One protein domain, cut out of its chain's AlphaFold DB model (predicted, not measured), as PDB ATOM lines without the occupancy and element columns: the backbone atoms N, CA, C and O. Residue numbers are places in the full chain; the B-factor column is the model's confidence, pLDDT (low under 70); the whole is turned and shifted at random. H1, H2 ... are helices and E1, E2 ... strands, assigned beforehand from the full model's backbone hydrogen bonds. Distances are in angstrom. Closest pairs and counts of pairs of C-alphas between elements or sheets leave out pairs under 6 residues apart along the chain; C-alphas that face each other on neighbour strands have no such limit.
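Overview. This is residues 125 to 199 of the 204 residues of the protein "GIY-YIG domain-containing protein" of Mucilaginibacter corticis (UniProt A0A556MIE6). A twisted three-stranded sheet lies between two helices, long H2 over one face and short H1 over the other, making three layers. The 75 printed residues include E1, E2, H1, E3, H2 in chain order; the antiparallel sheet runs E2 E1 E3, class mixed. It is compact, radius of gyration of the C-alphas 12.5 A, spanning 37 by 29 by 13 A.

Arrangement. Start at E1, residues 128 to 135, and E2, residues 138 to 144, a hairpin: N 131 and O 142 are 2.7 A apart. H1, residues 147 to 154, is on the sheet at height 8.6 A. In E3, residues 163 to 170, O 168 is 2.7 A from N 130 of E1. E2, H1, E3 form a split strand-helix-strand unit, E1 between its strands, crossover right-handed. H2, residues 177 to 192, is on the opposite face, height 9.6 A; its closest C-alphas to E2 are Tyr 185 and Ile 141, 7.5 A. In H2 every O i to N i+4 pair is within hydrogen-bond range, in H1 2 of 4.

Along the chain. Find C-alpha 128 at (-31.000, 55.262, 3.066), where E1 begins its 22.9 A; H2, 22.6 A long, ends at C-alpha 192 at (-52.424, 49.314, 15.777).

Size, cuts and confidence. The printed part has no cut and no long link; 35 residues, among them 144 to 169, have pLDDT under 70.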
ATOM      1  N   SER A 125     -26.186  50.324   0.018       52.88
ATOM      2  CA  SER A 125     -26.774  51.334  -0.850       52.88
ATOM      3  C   SER A 125     -26.095  52.681  -0.585       52.88
ATOM      4  O   SER A 125     -25.762  52.993   0.562       52.88
ATOM      5  N   ASP A 126     -25.939  53.501  -1.622       59.97
ATOM      6  CA  ASP A 126     -25.524  54.904  -1.491       59.97
ATOM      7  C   ASP A 126     -26.619  55.773  -0.827       59.97
ATOM      8  O   ASP A 126     -26.361  56.860  -0.304       59.97
ATOM      9  N   ASN A 127     -27.832  55.230  -0.704       65.75
ATOM     10  CA  ASN A 127     -29.067  55.857  -0.239       65.75
ATOM     11  C   ASN A 127     -29.642  55.133   0.999       65.75
ATOM     12  O   ASN A 127     -29.354  53.963   1.255       65.75
ATOM     13  N   TRP A 128     -30.422  55.836   1.832       76.44
ATOM     14  CA  TRP A 128     -31.000  55.262   3.066       76.44
ATOM     15  C   TRP A 128     -32.057  54.201   2.748       76.44
ATOM     16  O   TRP A 128     -32.822  54.382   1.825       76.44
ATOM     17  N   LEU A 129     -32.141  53.105   3.503       73.62
ATOM     18  CA  LEU A 129     -33.287  52.183   3.536       73.62
ATOM     19  C   LEU A 129     -34.019  52.352   4.878       73.62
ATOM     20  O   LEU A 129     -33.380  52.650   5.875       73.62
ATOM     21  N   ILE A 130     -35.319  52.102   4.981       79.50
ATOM     22  CA  ILE A 130     -36.086  52.061   6.242       79.50
ATOM     23  C   ILE A 130     -36.679  50.665   6.380       79.50
ATOM     24  O   ILE A 130     -37.519  50.325   5.571       79.50
ATOM     25  N   TYR A 131     -36.269  49.855   7.356       75.25
ATOM     26  CA  TYR A 131     -36.782  48.500   7.579       75.25
ATOM     27  C   TYR A 131     -37.864  48.455   8.661       75.25
ATOM     28  O   TYR A 131     -37.664  48.993   9.734       75.25
ATOM     29  N   ILE A 132     -38.976  47.766   8.450       79.06
ATOM     30  CA  ILE A 132     -39.988  47.467   9.462       79.06
ATOM     31  C   ILE A 132     -40.014  45.964   9.692       79.06
ATOM     32  O   ILE A 132     -39.707  45.196   8.790       79.06
ATOM     33  N   LEU A 133     -40.327  45.525  10.904       75.06
ATOM     34  CA  LEU A 133     -40.228  44.144  11.353       75.06
ATOM     35  C   LEU A 133     -41.430  43.816  12.215       75.06
ATOM     36  O   LEU A 133     -41.889  44.663  12.974       75.06
ATOM     37  N   GLN A 134     -41.894  42.582  12.137       69.88
ATOM     38  CA  GLN A 134     -42.963  42.053  12.959       69.88
ATOM     39  C   GLN A 134     -42.392  41.037  13.923       69.88
ATOM     40  O   GLN A 134     -41.907  39.996  13.500       69.88
ATOM     41  N   TYR A 135     -42.531  41.313  15.205       77.31
ATOM     42  CA  TYR A 135     -42.365  40.360  16.289       77.31
ATOM     43  C   TYR A 135     -43.731  39.791  16.683       77.31
ATOM     44  O   TYR A 135     -44.762  40.406  16.398       77.31
ATOM     45  N   PRO A 136     -43.785  38.670  17.414       76.62
ATOM     46  CA  PRO A 136     -45.015  38.288  18.092       76.62
ATOM     47  C   PRO A 136     -45.465  39.382  19.063       76.62
ATOM     48  O   PRO A 136     -44.764  39.736  20.013       76.62
ATOM     49  N   GLY A 137     -46.628  39.961  18.757       82.12
ATOM     50  CA  GLY A 137     -47.298  40.992  19.549       82.12
ATOM     51  C   GLY A 137     -46.950  42.451  19.222       82.12
ATOM     52  O   GLY A 137     -47.649  43.331  19.720       82.12
ATOM     53  N   HIS A 138     -45.930  42.743  18.400       88.06
ATOM     54  CA  HIS A 138     -45.539  44.132  18.105       88.06
ATOM     55  C   HIS A 138     -44.747  44.311  16.799       88.06
ATOM     56  O   HIS A 138     -44.224  43.359  16.218       88.06
ATOM     57  N   TYR A 139     -44.615  45.566  16.366       87.00
ATOM     58  CA  TYR A 139     -43.852  45.967  15.182       87.00
ATOM     59  C   TYR A 139     -42.631  46.830  15.548       87.00
ATOM     60  O   TYR A 139     -42.665  47.542  16.552       87.00
ATOM     61  N   HIS A 140     -41.560  46.803  14.744       84.25
ATOM     62  CA  HIS A 140     -40.375  47.670  14.881       84.25
ATOM     63  C   HIS A 140     -40.012  48.359  13.561       84.25
ATOM     64  O   HIS A 140     -39.799  47.651  12.587       84.25
ATOM     65  N   ILE A 141     -39.867  49.691  13.530       89.25
ATOM     66  CA  ILE A 141     -39.474  50.490  12.343       89.25
ATOM     67  C   ILE A 141     -38.043  51.060  12.519       89.25
ATOM     68  O   ILE A 141     -37.823  52.016  13.264       89.25
ATOM     69  N   GLY A 142     -37.047  50.539  11.809       73.19
ATOM     70  CA  GLY A 142     -35.665  51.033  11.739       73.19
ATOM     71  C   GLY A 142     -35.257  51.549  10.353       73.19
ATOM     72  O   GLY A 142     -36.052  51.584   9.429       73.19
ATOM     73  N   SER A 143     -34.011  51.988  10.184       83.50
ATOM     74  CA  SER A 143     -33.458  52.419   8.890       83.50
ATOM     75  C   SER A 143     -31.969  52.093   8.758       83.50
ATOM     76  O   SER A 143     -31.264  52.000   9.758       83.50
ATOM     77  N   THR A 144     -31.496  51.798   7.546       68.62
ATOM     78  CA  THR A 144     -30.183  51.223   7.237       68.62
ATOM     79  C   THR A 144     -29.758  51.566   5.806       68.62
ATOM     80  O   THR A 144     -30.568  51.457   4.914       68.62
ATOM     81  N   LYS A 145     -28.495  51.867   5.498       69.44
ATOM     82  CA  LYS A 145     -27.997  51.814   4.095       69.44
ATOM     83  C   LYS A 145     -27.578  50.397   3.682       69.44
ATOM     84  O   LYS A 145     -26.850  50.183   2.723       69.44
ATOM     85  N   THR A 146     -27.942  49.411   4.497       56.78
ATOM     86  CA  THR A 146     -27.247  48.131   4.585       56.78
ATOM     87  C   THR A 146     -28.196  46.987   4.945       56.78
ATOM     88  O   THR A 146     -28.445  46.729   6.125       56.78
ATOM     89  N   LEU A 147     -28.743  46.294   3.942       57.56
ATOM     90  CA  LEU A 147     -29.964  45.498   4.093       57.56
ATOM     91  C   LEU A 147     -29.885  44.124   4.799       57.56
ATOM     92  O   LEU A 147     -30.399  44.008   5.906       57.56
ATOM     93  N   GLY A 148     -29.260  43.086   4.233       58.34
ATOM     94  CA  GLY A 148     -29.065  41.780   4.896       58.34
ATOM     95  C   GLY A 148     -28.492  41.841   6.334       58.34
ATOM     96  O   GLY A 148     -28.793  40.979   7.147       58.34
ATOM     97  N   ARG A 149     -27.783  42.927   6.689       50.72
ATOM     98  CA  ARG A 149     -27.254  43.344   8.001       50.72
ATOM     99  C   ARG A 149     -28.368  43.687   8.944       50.72
ATOM    100  O   ARG A 149     -28.288  43.437  10.139       50.72
ATOM    101  N   SER A 150     -29.350  44.384   8.419       65.38
ATOM    102  CA  SER A 150     -30.480  44.771   9.212       65.38
ATOM    103  C   SER A 150     -31.414  43.590   9.394       65.38
ATOM    104  O   SER A 150     -31.672  43.193  10.520       65.38
ATOM    105  N   LEU A 151     -31.831  42.954   8.301       56.97
ATOM    106  CA  LEU A 151     -32.820  41.871   8.333       56.97
ATOM    107  C   LEU A 151     -32.346  40.676   9.142       56.97
ATOM    108  O   LEU A 151     -33.071  40.090   9.939       56.97
ATOM    109  N   GLY A 152     -31.072  40.390   9.004       56.50
ATOM    110  CA  GLY A 152     -30.385  39.444   9.819       56.50
ATOM    111  C   GLY A 152     -30.485  39.627  11.338       56.50
ATOM    112  O   GLY A 152     -30.767  38.663  12.041       56.50
ATOM    113  N   LYS A 153     -30.331  40.861  11.855       52.25
ATOM    114  CA  LYS A 153     -30.478  41.181  13.300       52.25
ATOM    115  C   LYS A 153     -31.861  40.863  13.836       52.25
ATOM    116  O   LYS A 153     -32.070  40.751  15.044       52.25
ATOM    117  N   HIS A 154     -32.818  40.814  12.937       61.47
ATOM    118  CA  HIS A 154     -34.182  40.537  13.270       61.47
ATOM    119  C   HIS A 154     -34.360  39.039  13.388       61.47
ATOM    120  O   HIS A 154     -34.449  38.556  14.516       61.47
ATOM    121  N   PHE A 155     -34.303  38.302  12.288       47.59
ATOM    122  CA  PHE A 155     -34.651  36.880  12.208       47.59
ATOM    123  C   PHE A 155     -33.787  35.887  13.042       47.59
ATOM    124  O   PHE A 155     -33.931  34.679  12.891       47.59
ATOM    125  N   GLN A 156     -32.914  36.369  13.934       48.25
ATOM    126  CA  GLN A 156     -32.125  35.593  14.914       48.25
ATOM    127  C   GLN A 156     -32.586  35.730  16.374       48.25
ATOM    128  O   GLN A 156     -31.987  35.136  17.273       48.25
ATOM    129  N   LYS A 157     -33.574  36.583  16.670       53.88
ATOM    130  CA  LYS A 157     -33.987  36.812  18.068       53.88
ATOM    131  C   LYS A 157     -34.750  35.588  18.632       53.88
ATOM    132  O   LYS A 157     -35.213  34.782  17.837       53.88
ATOM    133  N   PRO A 158     -34.867  35.401  19.970       46.66
ATOM    134  CA  PRO A 158     -35.514  34.218  20.584       46.66
ATOM    135  C   PRO A 158     -37.006  34.145  20.286       46.66
ATOM    136  O   PRO A 158     -37.583  33.093  20.042       46.66
ATOM    137  N   ASN A 159     -37.591  35.331  20.276       60.34
ATOM    138  CA  ASN A 159     -38.816  35.624  19.598       60.34
ATOM    139  C   ASN A 159     -38.392  36.396  18.351       60.34
ATOM    140  O   ASN A 159     -38.342  37.636  18.395       60.34
ATOM    141  N   PRO A 160     -37.878  35.696  17.319       47.88
ATOM    142  CA  PRO A 160     -37.394  36.383  16.144       47.88
ATOM    143  C   PRO A 160     -38.573  37.191  15.633       47.88
ATOM    144  O   PRO A 160     -39.729  36.783  15.800       47.88
ATOM    145  N   PRO A 161     -38.340  38.351  15.017       51.88
ATOM    146  CA  PRO A 161     -39.271  38.827  14.045       51.88
ATOM    147  C   PRO A 161     -39.678  37.641  13.210       51.88
ATOM    148  O   PRO A 161     -38.845  36.961  12.609       51.88
ATOM    149  N   ILE A 162     -40.973  37.392  13.267       53.31
ATOM    150  CA  ILE A 162     -41.632  36.451  12.392       53.31
ATOM    151  C   ILE A 162     -41.294  36.862  10.960       53.31
ATOM    152  O   ILE A 162     -41.075  36.010  10.107       53.31
ATOM    153  N   ALA A 163     -41.195  38.182  10.734       45.03
ATOM    154  CA  ALA A 163     -40.780  38.773   9.482       45.03
ATOM    155  C   ALA A 163     -40.060  40.119   9.657       45.03
ATOM    156  O   ALA A 163     -40.321  40.892  10.578       45.03
ATOM    157  N   VAL A 164     -39.218  40.458   8.691       64.12
ATOM    158  CA  VAL A 164     -39.013  41.848   8.279       64.12
ATOM    159  C   VAL A 164     -40.208  42.200   7.377       64.12
ATOM    160  O   VAL A 164     -40.365  41.558   6.349       64.12
ATOM    161  N   ILE A 165     -41.061  43.168   7.744       49.28
ATOM    162  CA  ILE A 165     -42.335  43.498   7.065       49.28
ATOM    163  C   ILE A 165     -42.304  44.680   6.083       49.28
ATOM    164  O   ILE A 165     -43.225  44.803   5.283       49.28
ATOM    165  N   GLN A 166     -41.298  45.560   6.111       59.34
ATOM    166  CA  GLN A 166     -41.179  46.631   5.101       59.34
ATOM    167  C   GLN A 166     -39.725  47.087   4.939       59.34
ATOM    168  O   GLN A 166     -38.967  46.982   5.890       59.34
ATOM    169  N   LEU A 167     -39.327  47.592   3.765       64.81
ATOM    170  CA  LEU A 167     -38.008  48.165   3.465       64.81
ATOM    171  C   LEU A 167     -38.134  49.343   2.488       64.81
ATOM    172  O   LEU A 167     -38.612  49.130   1.385       64.81
ATOM    173  N   ILE A 168     -37.727  50.564   2.842       69.06
ATOM    174  CA  ILE A 168     -37.971  51.770   2.018       69.06
ATOM    175  C   ILE A 168     -36.667  52.465   1.669       69.06
ATOM    176  O   ILE A 168     -36.044  53.039   2.552       69.06
ATOM    177  N   HIS A 169     -36.285  52.462   0.399       69.38
ATOM    178  CA  HIS A 169     -35.137  53.212  -0.101       69.38
ATOM    179  C   HIS A 169     -35.453  54.713  -0.231       69.38
ATOM    180  O   HIS A 169     -36.516  55.073  -0.720       69.38
ATOM    181  N   VAL A 170     -34.538  55.584   0.184       73.25
ATOM    182  CA  VAL A 170     -34.713  57.038   0.243       73.25
ATOM    183  C   VAL A 170     -33.667  57.700  -0.640       73.25
ATOM    184  O   VAL A 170     -32.472  57.653  -0.336       73.25
ATOM    185  N   SER A 171     -34.150  58.293  -1.733       67.00
ATOM    186  CA  SER A 171     -33.364  59.022  -2.732       67.00
ATOM    187  C   SER A 171     -32.767  60.321  -2.156       67.00
ATOM    188  O   SER A 171     -33.371  60.905  -1.256       67.00
ATOM    189  N   PRO A 172     -31.627  60.826  -2.672       61.97
ATOM    190  CA  PRO A 172     -31.031  62.091  -2.231       61.97
ATOM    191  C   PRO A 172     -31.894  63.332  -2.514       61.97
ATOM    192  O   PRO A 172     -31.655  64.374  -1.915       61.97
ATOM    193  N   GLN A 173     -32.847  63.232  -3.449       61.09
ATOM    194  CA  GLN A 173     -33.691  64.338  -3.935       61.09
ATOM    195  C   GLN A 173     -35.078  64.387  -3.261       61.09
ATOM    196  O   GLN A 173     -35.875  65.272  -3.548       61.09
ATOM    197  N   GLU A 174     -35.366  63.427  -2.380       63.12
ATOM    198  CA  GLU A 174     -36.621  63.301  -1.632       63.12
ATOM    199  C   GLU A 174     -36.525  64.005  -0.267       63.12
ATOM    200  O   GLU A 174     -35.417  64.296   0.201       63.12
ATOM    201  N   PRO A 175     -37.654  64.237   0.434       66.81
ATOM    202  CA  PRO A 175     -37.620  64.645   1.833       66.81
ATOM    203  C   PRO A 175     -36.705  63.723   2.650       66.81
ATOM    204  O   PRO A 175     -36.631  62.513   2.413       66.81
ATOM    205  N   HIS A 176     -36.010  64.290   3.634       76.75
ATOM    206  CA  HIS A 176     -35.014  63.579   4.430       76.75
ATOM    207  C   HIS A 176     -35.595  62.272   5.017       76.75
ATOM    208  O   HIS A 176     -36.729  62.243   5.495       76.75
ATOM    209  N   TYR A 177     -34.821  61.174   5.036       78.12
ATOM    210  CA  TYR A 177     -35.301  59.829   5.435       78.12
ATOM    211  C   TYR A 177     -35.999  59.779   6.808       78.12
ATOM    212  O   TYR A 177     -36.792  58.878   7.087       78.12
ATOM    213  N   LEU A 178     -35.711  60.750   7.675       78.56
ATOM    214  CA  LEU A 178     -36.348  60.903   8.980       78.56
ATOM    215  C   LEU A 178     -37.805  61.352   8.897       78.56
ATOM    216  O   LEU A 178     -38.608  60.913   9.717       78.56
ATOM    217  N   ASP A 179     -38.169  62.165   7.915       80.31
ATOM    218  CA  ASP A 179     -39.535  62.671   7.767       80.31
ATOM    219  C   ASP A 179     -40.458  61.570   7.248       80.31
ATOM    220  O   ASP A 179     -41.543  61.341   7.791       80.31
ATOM    221  N   ILE A 180     -39.948  60.774   6.306       77.25
ATOM    222  CA  ILE A 180     -40.573  59.527   5.856       77.25
ATOM    223  C   ILE A 180     -40.729  58.561   7.042       77.25
ATOM    224  O   ILE A 180     -41.828  58.061   7.291       77.25
ATOM    225  N   LYS A 181     -39.664  58.347   7.836       84.00
ATOM    226  CA  LYS A 181     -39.708  57.493   9.038       84.00
ATOM    227  C   LYS A 181     -40.775  57.974  10.033       84.00
ATOM    228  O   LYS A 181     -41.554  57.159  10.518       84.00
ATOM    229  N   ARG A 182     -40.864  59.280  10.314       83.12
ATOM    230  CA  ARG A 182     -41.829  59.876  11.263       83.12
ATOM    231  C   ARG A 182     -43.288  59.733  10.815       83.12
ATOM    232  O   ARG A 182     -44.125  59.366  11.641       83.12
ATOM    233  N   LYS A 183     -43.602  59.984   9.536       84.44
ATOM    234  CA  LYS A 183     -44.961  59.803   8.981       84.44
ATOM    235  C   LYS A 183     -45.445  58.359   9.162       84.44
ATOM    236  O   LYS A 183     -46.582  58.136   9.574       84.44
ATOM    237  N   LEU A 184     -44.544  57.395   8.952       83.62
ATOM    238  CA  LEU A 184     -44.825  55.968   9.129       83.62
ATOM    239  C   LEU A 184     -45.078  55.588  10.590       83.62
ATOM    240  O   LEU A 184     -46.018  54.844  10.861       83.62
ATOM    241  N   TYR A 185     -44.298  56.123  11.536       85.62
ATOM    242  CA  TYR A 185     -44.562  55.904  12.963       85.62
ATOM    243  C   TYR A 185     -45.981  56.327  13.356       85.62
ATOM    244  O   TYR A 185     -46.679  55.543  13.995       85.62
ATOM    245  N   LYS A 186     -46.430  57.526  12.951       87.44
ATOM    246  CA  LYS A 186     -47.769  58.042  13.296       87.44
ATOM    247  C   LYS A 186     -48.891  57.168  12.726       87.44
ATOM    248  O   LYS A 186     -49.744  56.709  13.482       87.44
ATOM    249  N   GLN A 187     -48.819  56.844  11.436       84.19
ATOM    250  CA  GLN A 187     -49.801  55.985  10.765       84.19
ATOM    251  C   GLN A 187     -49.922  54.602  11.431       84.19
ATOM    252  O   GLN A 187     -51.026  54.096  11.638       84.19
ATOM    253  N   TYR A 188     -48.793  53.975  11.786       87.12
ATOM    254  CA  TYR A 188     -48.809  52.663  12.442       87.12
ATOM    255  C   TYR A 188     -49.388  52.734  13.862       87.12
ATOM    256  O   TYR A 188     -50.067  51.801  14.291       87.12
ATOM    257  N   GLN A 189     -49.152  53.829  14.588       89.12
ATOM    258  CA  GLN A 189     -49.694  54.019  15.932       89.12
ATOM    259  C   GLN A 189     -51.207  54.270  15.946       89.12
ATOM    260  O   GLN A 189     -51.879  53.715  16.814       89.12
ATOM    261  N   GLU A 190     -51.745  55.054  15.004       91.00
ATOM    262  CA  GLU A 190     -53.196  55.265  14.843       91.00
ATOM    263  C   GLU A 190     -53.923  53.950  14.541       91.00
ATOM    264  O   GLU A 190     -54.986  53.680  15.090       91.00
ATOM    265  N   LYS A 191     -53.309  53.095  13.714       82.56
ATOM    266  CA  LYS A 191     -53.912  51.838  13.265       82.56
ATOM    267  C   LYS A 191     -53.829  50.696  14.285       82.56
ATOM    268  O   LYS A 191     -54.794  49.957  14.445       82.56
ATOM    269  N   TYR A 192     -52.676  50.493  14.927       85.25
ATOM    270  CA  TYR A 192     -52.424  49.314  15.777       85.25
ATOM    271  C   TYR A 192     -52.348  49.631  17.273       85.25
ATOM    272  O   TYR A 192     -52.222  48.722  18.098       85.25
ATOM    273  N   GLY A 193     -52.436  50.910  17.629       87.00
ATOM    274  CA  GLY A 193     -52.234  51.399  18.981       87.00
ATOM    275  C   GLY A 193     -50.763  51.698  19.267       87.00
ATOM    276  O   GLY A 193     -49.853  50.956  18.890       87.00
ATOM    277  N   LYS A 194     -50.526  52.793  19.995       84.31
ATOM    278  CA  LYS A 194     -49.185  53.303  20.330       84.31
ATOM    279  C   LYS A 194     -48.285  52.260  20.999       84.31
ATOM    280  O   LYS A 194     -47.100  52.204  20.695       84.31
ATOM    281  N   ASN A 195     -48.870  51.389  21.819       83.62
ATOM    282  CA  ASN A 195     -48.155  50.373  22.593       83.62
ATOM    283  C   ASN A 195     -47.706  49.158  21.754       83.62
ATOM    284  O   ASN A 195     -46.985  48.307  22.266       83.62
ATOM    285  N   LYS A 196     -48.123  49.058  20.479       87.25
ATOM    286  CA  LYS A 196     -47.782  47.936  19.579       87.25
ATOM    287  C   LYS A 196     -46.728  48.275  18.518       87.25
ATOM    288  O   LYS A 196     -46.396  47.418  17.699       87.25
ATOM    289  N   VAL A 197     -46.192  49.497  18.508       88.06
ATOM    290  CA  VAL A 197     -45.253  49.979  17.479       88.06
ATOM    291  C   VAL A 197     -43.999  50.533  18.146       88.06
ATOM    292  O   VAL A 197     -44.081  51.411  18.998       88.06
ATOM    293  N   THR A 198     -42.832  50.026  17.749       77.31
ATOM    294  CA  THR A 198     -41.544  50.290  18.407       77.31
ATOM    295  C   THR A 198     -40.451  50.730  17.431       77.31
ATOM    296  O   THR A 198     -40.587  50.634  16.211       77.31
ATOM    297  N   GLY A 199     -39.338  51.177  18.013       77.12
ATOM    298  CA  GLY A 199     -38.151  51.718  17.359       77.12
ATOM    299  C   GLY A 199     -38.054  53.235  17.560       77.12
ATOM    300  O   GLY A 199     -38.972  53.854  18.094       77.12
TER     301      GLY A 199